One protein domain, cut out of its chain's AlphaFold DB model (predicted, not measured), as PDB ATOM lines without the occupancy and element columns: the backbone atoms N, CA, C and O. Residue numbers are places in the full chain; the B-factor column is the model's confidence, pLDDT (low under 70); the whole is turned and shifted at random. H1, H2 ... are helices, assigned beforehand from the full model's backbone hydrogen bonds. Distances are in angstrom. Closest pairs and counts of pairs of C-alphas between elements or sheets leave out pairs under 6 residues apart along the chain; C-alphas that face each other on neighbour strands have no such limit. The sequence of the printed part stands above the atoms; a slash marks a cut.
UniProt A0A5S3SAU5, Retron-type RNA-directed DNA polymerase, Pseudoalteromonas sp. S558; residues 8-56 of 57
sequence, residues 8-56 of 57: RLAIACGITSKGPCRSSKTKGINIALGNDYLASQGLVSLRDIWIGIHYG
ATOM      1  N   ARG A   8     148.911  95.766 164.008       94.94
ATOM      2  CA  ARG A   8     148.927  94.666 163.030       94.94
ATOM      3  C   ARG A   8     148.411  95.081 161.649       94.94
ATOM      4  O   ARG A   8     148.988  94.688 160.637       94.94
ATOM      5  N   LEU A   9     147.332  95.866 161.591       93.44
ATOM      6  CA  LEU A   9     146.789  96.364 160.322       93.44
ATOM      7  C   LEU A   9     147.723  97.376 159.664       93.44
ATOM      8  O   LEU A   9     147.846  97.367 158.442       93.44
ATOM      9  N   ALA A  10     148.382  98.224 160.449       94.19
ATOM     10  CA  ALA A  10     149.322  99.195 159.910       94.19
ATOM     11  C   ALA A  10     150.582  98.532 159.361       94.19
ATOM     12  O   ALA A  10     150.987  98.861 158.250       94.19
ATOM     13  N   ILE A  11     151.125  97.536 160.066       94.44
ATOM     14  CA  ILE A  11     152.231  96.716 159.559       94.44
ATOM     15  C   ILE A  11     151.810  96.038 158.252       94.44
ATOM     16  O   ILE A  11     152.485  96.190 157.239       94.44
ATOM     17  N   ALA A  12     150.653  95.367 158.231       93.94
ATOM     18  CA  ALA A  12     150.161  94.671 157.040       93.94
ATOM     19  C   ALA A  12     149.929  95.603 155.834       93.94
ATOM     20  O   ALA A  12     150.150  95.195 154.694       93.94
ATOM     21  N   CYS A  13     149.479  96.841 156.068       92.00
ATOM     22  CA  CYS A  13     149.308  97.834 155.006       92.00
ATOM     23  C   CYS A  13     150.634  98.478 154.582       92.00
ATOM     24  O   CYS A  13     150.757  98.851 153.423       92.00
ATOM     25  N   GLY A  14     151.621  98.588 155.476       91.62
ATOM     26  CA  GLY A  14     152.934  99.167 155.178       91.62
ATOM     27  C   GLY A  14     153.843  98.241 154.370       91.62
ATOM     28  O   GLY A  14     154.532  98.704 153.469       91.62
ATOM     29  N   ILE A  15     153.809  96.931 154.635       95.62
ATOM     30  CA  ILE A  15     154.658  95.940 153.943       95.62
ATOM     31  C   ILE A  15     154.052  95.414 152.633       95.62
ATOM     32  O   ILE A  15     154.589  94.498 152.012       95.62
ATOM     33  N   THR A  16     152.879  95.909 152.234       94.25
ATOM     34  CA  THR A  16     152.157  95.350 151.091       94.25
ATOM     35  C   THR A  16     152.829  95.712 149.766       94.25
ATOM     36  O   THR A  16     153.183  96.859 149.530       94.25
ATOM     37  N   SER A  17     152.913  94.750 148.847       95.81
ATOM     38  CA  SER A  17     153.347  94.972 147.458       95.81
ATOM     39  C   SER A  17     152.223  95.467 146.536       95.81
ATOM     40  O   SER A  17     152.388  95.541 145.318       95.81
ATOM     41  N   LYS A  18     151.042  95.786 147.086       94.31
ATOM     42  CA  LYS A  18     149.922  96.333 146.306       94.31
ATOM     43  C   LYS A  18     150.286  97.718 145.780       94.31
ATOM     44  O   LYS A  18     150.750  98.567 146.533       94.31
ATOM     45  N   GLY A  19     149.956  97.976 144.515       96.38
ATOM     46  CA  GLY A  19     150.092  99.313 143.942       96.38
ATOM     47  C   GLY A  19     149.254 100.367 144.692       96.38
ATOM     48  O   GLY A  19     148.251 100.013 145.328       96.38
ATOM     49  N   PRO A  20     149.597 101.664 144.582       93.75
ATOM     50  CA  PRO A  20     149.001 102.730 145.396       93.75
ATOM     51  C   PRO A  20     147.469 102.786 145.325       93.75
ATOM     52  O   PRO A  20     146.796 102.831 146.351       93.75
ATOM     53  N   CYS A  21     146.904 102.673 144.119       94.56
ATOM     54  CA  CYS A  21     145.453 102.700 143.900       94.56
ATOM     55  C   CYS A  21     144.721 101.503 144.537       94.56
ATOM     56  O   CYS A  21     143.563 101.604 144.942       94.56
ATOM     57  N   ARG A  22     145.389 100.350 144.654       95.38
ATOM     58  CA  ARG A  22     144.812  99.187 145.340       95.38
ATOM     59  C   ARG A  22     145.003  99.275 146.851       95.38
ATOM     60  O   ARG A  22     144.141  98.806 147.590       95.38
ATOM     61  N   SER A  23     146.097  99.884 147.304       94.81
ATOM     62  CA  SER A  23     146.371 100.104 148.725       94.81
ATOM     63  C   SER A  23     145.417 101.133 149.344       94.81
ATOM     64  O   SER A  23     144.917 100.908 150.446       94.81
ATOM     65  N   SER A  24     145.060 102.196 148.613       94.19
ATOM     66  CA  SER A  24     144.169 103.264 149.104       94.19
ATOM     67  C   SER A  24     142.789 102.772 149.558       94.19
ATOM     68  O   SER A  24     142.182 103.346 150.456       94.19
ATOM     69  N   LYS A  25     142.308 101.662 148.992       94.25
ATOM     70  CA  LYS A  25     141.008 101.049 149.314       94.25
ATOM     71  C   LYS A  25     141.082 100.021 150.449       94.25
ATOM     72  O   LYS A  25     140.100  99.347 150.744       94.25
ATOM     73  N   THR A  26     142.250  99.838 151.068       94.62
ATOM     74  CA  THR A  26     142.406  98.880 152.169       94.62
ATOM     75  C   THR A  26     141.803  99.419 153.463       94.62
ATOM     76  O   THR A  26     141.758 100.626 153.703       94.62
ATOM     77  N   LYS A  27     141.359  98.503 154.331       94.19
ATOM     78  CA  LYS A  27     140.755  98.843 155.625       94.19
ATOM     79  C   LYS A  27     141.702  99.655 156.513       94.19
ATOM     80  O   LYS A  27     141.270 100.627 157.112       94.19
ATOM     81  N   GLY A  28     142.983  99.283 156.579       93.69
ATOM     82  CA  GLY A  28     143.962 100.008 157.394       93.69
ATOM     83  C   GLY A  28     144.148 101.453 156.932       93.69
ATOM     84  O   GLY A  28     144.127 102.351 157.768       93.69
ATOM     85  N   ILE A  29     144.237 101.685 155.616       94.69
ATOM     86  CA  ILE A  29     144.344 103.044 155.072       94.69
ATOM     87  C   ILE A  29     143.064 103.848 155.305       94.69
ATOM     88  O   ILE A  29     143.176 104.982 155.741       94.69
ATOM     89  N   ASN A  30     141.870 103.286 155.102       94.69
ATOM     90  CA  ASN A  30     140.622 104.038 155.324       94.69
ATOM     91  C   ASN A  30     140.345 104.345 156.805       94.69
ATOM     92  O   ASN A  30     139.682 105.330 157.099       94.69
ATOM     93  N   ILE A  31     140.852 103.532 157.738       94.38
ATOM     94  CA  ILE A  31     140.796 103.865 159.169       94.38
ATOM     95  C   ILE A  31     141.770 105.011 159.484       94.38
ATOM     96  O   ILE A  31     141.399 105.936 160.194       94.38
ATOM     97  N   ALA A  32     142.999 104.974 158.951       94.19
ATOM     98  CA  ALA A  32     143.986 106.035 159.186       94.19
ATOM     99  C   ALA A  32     143.620 107.361 158.502       94.19
ATOM    100  O   ALA A  32     143.748 108.423 159.101       94.19
ATOM    101  N   LEU A  33     143.205 107.289 157.238       94.25
ATOM    102  CA  LEU A  33     142.862 108.412 156.366       94.25
ATOM    103  C   LEU A  33     141.342 108.484 156.176       94.25
ATOM    104  O   LEU A  33     140.846 108.535 155.052       94.25
ATOM    105  N   GLY A  34     140.606 108.426 157.285       93.38
ATOM    106  CA  GLY A  34     139.154 108.573 157.289       93.38
ATOM    107  C   GLY A  34     138.707 110.024 157.094       93.38
ATOM    108  O   GLY A  34     139.517 110.951 157.117       93.38
ATOM    109  N   ASN A  35     137.396 110.227 156.958       94.12
ATOM    110  CA  ASN A  35     136.812 111.557 156.755       94.12
ATOM    111  C   ASN A  35     137.185 112.542 157.872       94.12
ATOM    112  O   ASN A  35     137.512 113.683 157.569       94.12
ATOM    113  N   ASP A  36     137.213 112.098 159.132       92.81
ATOM    114  CA  ASP A  36     137.562 112.955 160.276       92.81
ATOM    115  C   ASP A  36     139.008 113.458 160.188       92.81
ATOM    116  O   ASP A  36     139.298 114.633 160.419       92.81
ATOM    117  N   TYR A  37     139.927 112.571 159.789       94.38
ATOM    118  CA  TYR A  37     141.315 112.948 159.554       94.38
ATOM    119  C   TYR A  37     141.408 113.938 158.392       94.38
ATOM    120  O   TYR A  37     142.034 114.984 158.533       94.38
ATOM    121  N   LEU A  38     140.754 113.655 157.267       95.25
ATOM    122  CA  LEU A  38     140.770 114.533 156.095       95.25
ATOM    123  C   LEU A  38     140.172 115.916 156.405       95.25
ATOM    124  O   LEU A  38     140.743 116.926 155.995       95.25
ATOM    125  N   ALA A  39     139.102 115.977 157.198       95.56
ATOM    126  CA  ALA A  39     138.521 117.224 157.683       95.56
ATOM    127  C   ALA A  39     139.514 118.022 158.543       95.56
ATOM    128  O   ALA A  39     139.664 119.227 158.351       95.56
ATOM    129  N   SER A  40     140.275 117.350 159.418       94.44
ATOM    130  CA  SER A  40     141.349 117.994 160.192       94.44
ATOM    131  C   SER A  40     142.481 118.553 159.320       94.44
ATOM    132  O   SER A  40     143.168 119.483 159.731       94.44
ATOM    133  N   GLN A  41     142.676 118.000 158.117       96.12
ATOM    134  CA  GLN A  41     143.642 118.494 157.133       96.12
ATOM    135  C   GLN A  41     143.070 119.616 156.247       96.12
ATOM    136  O   GLN A  41     143.750 120.072 155.330       96.12
ATOM    137  N   GLY A  42     141.835 120.069 156.501       96.19
ATOM    138  CA  GLY A  42     141.196 121.171 155.779       96.19
ATOM    139  C   GLY A  42     140.356 120.752 154.570       96.19
ATOM    140  O   GLY A  42     139.928 121.614 153.805       96.19
ATOM    141  N   LEU A  43     140.099 119.454 154.375       96.38
ATOM    142  CA  LEU A  43     139.155 119.000 153.351       96.38
ATOM    143  C   LEU A  43     137.712 119.196 153.820       96.38
ATOM    144  O   LEU A  43     137.379 118.990 154.983       96.38
ATOM    145  N   VAL A  44     136.838 119.550 152.883       94.75
ATOM    146  CA  VAL A  44     135.407 119.744 153.135       94.75
ATOM    147  C   VAL A  44     134.587 118.622 152.509       94.75
ATOM    148  O   VAL A  44     134.885 118.136 151.416       94.75
ATOM    149  N   SER A  45     133.534 118.205 153.204       94.69
ATOM    150  CA  SER A  45     132.598 117.196 152.717       94.69
ATOM    151  C   SER A  45     131.667 117.802 151.668       94.69
ATOM    152  O   SER A  45     130.846 118.669 151.968       94.69
ATOM    153  N   LEU A  46     131.748 117.304 150.430       95.31
ATOM    154  CA  LEU A  46     130.832 117.699 149.353       95.31
ATOM    155  C   LEU A  46     129.370 117.420 149.710       95.31
ATOM    156  O   LEU A  46     128.488 118.194 149.350       95.31
ATOM    157  N   ARG A  47     129.117 116.321 150.429       94.44
ATOM    158  CA  ARG A  47     127.772 115.954 150.870       94.44
ATOM    159  C   ARG A  47     127.205 117.002 151.819       94.44
ATOM    160  O   ARG A  47     126.051 117.375 151.655       94.44
ATOM    161  N   ASP A  48     127.998 117.475 152.773       93.44
ATOM    162  CA  ASP A  48     127.517 118.426 153.780       93.44
ATOM    163  C   ASP A  48     127.230 119.788 153.142       93.44
ATOM    164  O   ASP A  48     126.193 120.391 153.415       93.44
ATOM    165  N   ILE A  49     128.079 120.217 152.199       94.56
ATOM    166  CA  ILE A  49     127.834 121.409 151.374       94.56
ATOM    167  C   ILE A  49     126.540 121.248 150.570       94.56
ATOM    168  O   ILE A  49     125.689 122.133 150.572       94.56
ATOM    169  N   TRP A  50     126.367 120.108 149.899       95.69
ATOM    170  CA  TRP A  50     125.184 119.839 149.087       95.69
ATOM    171  C   TRP A  50     123.901 119.819 149.927       95.69
ATOM    172  O   TRP A  50     122.912 120.431 149.533       95.69
ATOM    173  N   ILE A  51     123.921 119.188 151.106       95.44
ATOM    174  CA  ILE A  51     122.789 119.190 152.044       95.44
ATOM    175  C   ILE A  51     122.472 120.620 152.489       95.44
ATOM    176  O   ILE A  51     121.305 121.006 152.474       95.44
ATOM    177  N   GLY A  52     123.493 121.410 152.836       94.69
ATOM    178  CA  GLY A  52     123.324 122.809 153.222       94.69
ATOM    179  C   GLY A  52     122.672 123.656 152.127       94.69
ATOM    180  O   GLY A  52     121.809 124.470 152.427       94.69
ATOM    181  N   ILE A  53     123.013 123.426 150.856       94.94
ATOM    182  CA  ILE A  53     122.407 124.139 149.718       94.94
ATOM    183  C   ILE A  53     120.977 123.656 149.443       94.94
ATOM    184  O   ILE A  53     120.094 124.463 149.171       94.94
ATOM    185  N   HIS A  54     120.740 122.343 149.478       93.12
ATOM    186  CA  HIS A  54     119.463 121.765 149.053       93.12
ATOM    187  C   HIS A  54     118.370 121.792 150.122       93.12
ATOM    188  O   HIS A  54     117.194 121.879 149.774       93.12
ATOM    189  N   TYR A  55     118.741 121.701 151.397       91.38
ATOM    190  CA  TYR A  55     117.802 121.668 152.521       91.38
ATOM    191  C   TYR A  55     117.943 122.867 153.459       91.38
ATOM    192  O   TYR A  55     117.124 123.013 154.362       91.38
ATOM    193  N   GLY A  56     118.952 123.721 153.262       73.50
ATOM    194  CA  GLY A  56     119.095 124.975 153.995       73.50
ATOM    195  C   GLY A  56     118.063 125.992 153.527       73.50
ATOM    196  O   GLY A  56     118.341 126.817 152.658       73.50
TER     197      GLY A  56
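What this domain is: This is residues 8 to 56 of the 57 residues of the protein "Retron-type RNA-directed DNA polymerase" of Pseudoalteromonas sp. S558 (UniProt A0A5S3SAU5). The longest helix, H5, sticks out alone at one end of a rod of short helices; H1, H2 and H3 gather loosely at the other end, with H4 between. The 49 printed residues have five named helices, H1 to H5 in chain order, and no named strand: all helix. The whole is only just extended, close to loose, with a radius of gyration of the C-alphas of 14.8 A and spans of 46 by 18 by 15 A.

Where its parts are: H5, residues 46 to 55, is 14.0 A long and ends at C-alpha 55 (117.802, 121.668, 152.521). H4 is residues 35 to 40, 8.6 A; H3 27 to 32, 8.7 A; H2 20 to 23, 5.0 A; H1 8 to 14, 9.9 A, from C-alpha 8 (148.927, 94.666, 163.030).

How they stand to each other: H5 and H4 are apart. H4 and H3 meet only through their link. H3 touches H1, about perpendicular at 88 degrees; the closest C-alphas, of Gly 28 and Leu 9, are 5.5 A apart. H2 is close to but not clearly touching H1, closest C-alphas Ser 23 and Cys 13, 7.3 A. Every O i to N i+4 pair is within hydrogen-bond range in H1, H3, H4 and H5; H2 is too short for one.

The domain as a whole: The farthest C-alphas, of Ser 17 and Gly 56, are 46.0 A apart. The printed part has no cut, no link is long, and no printed residue is under 70 in pLDDT.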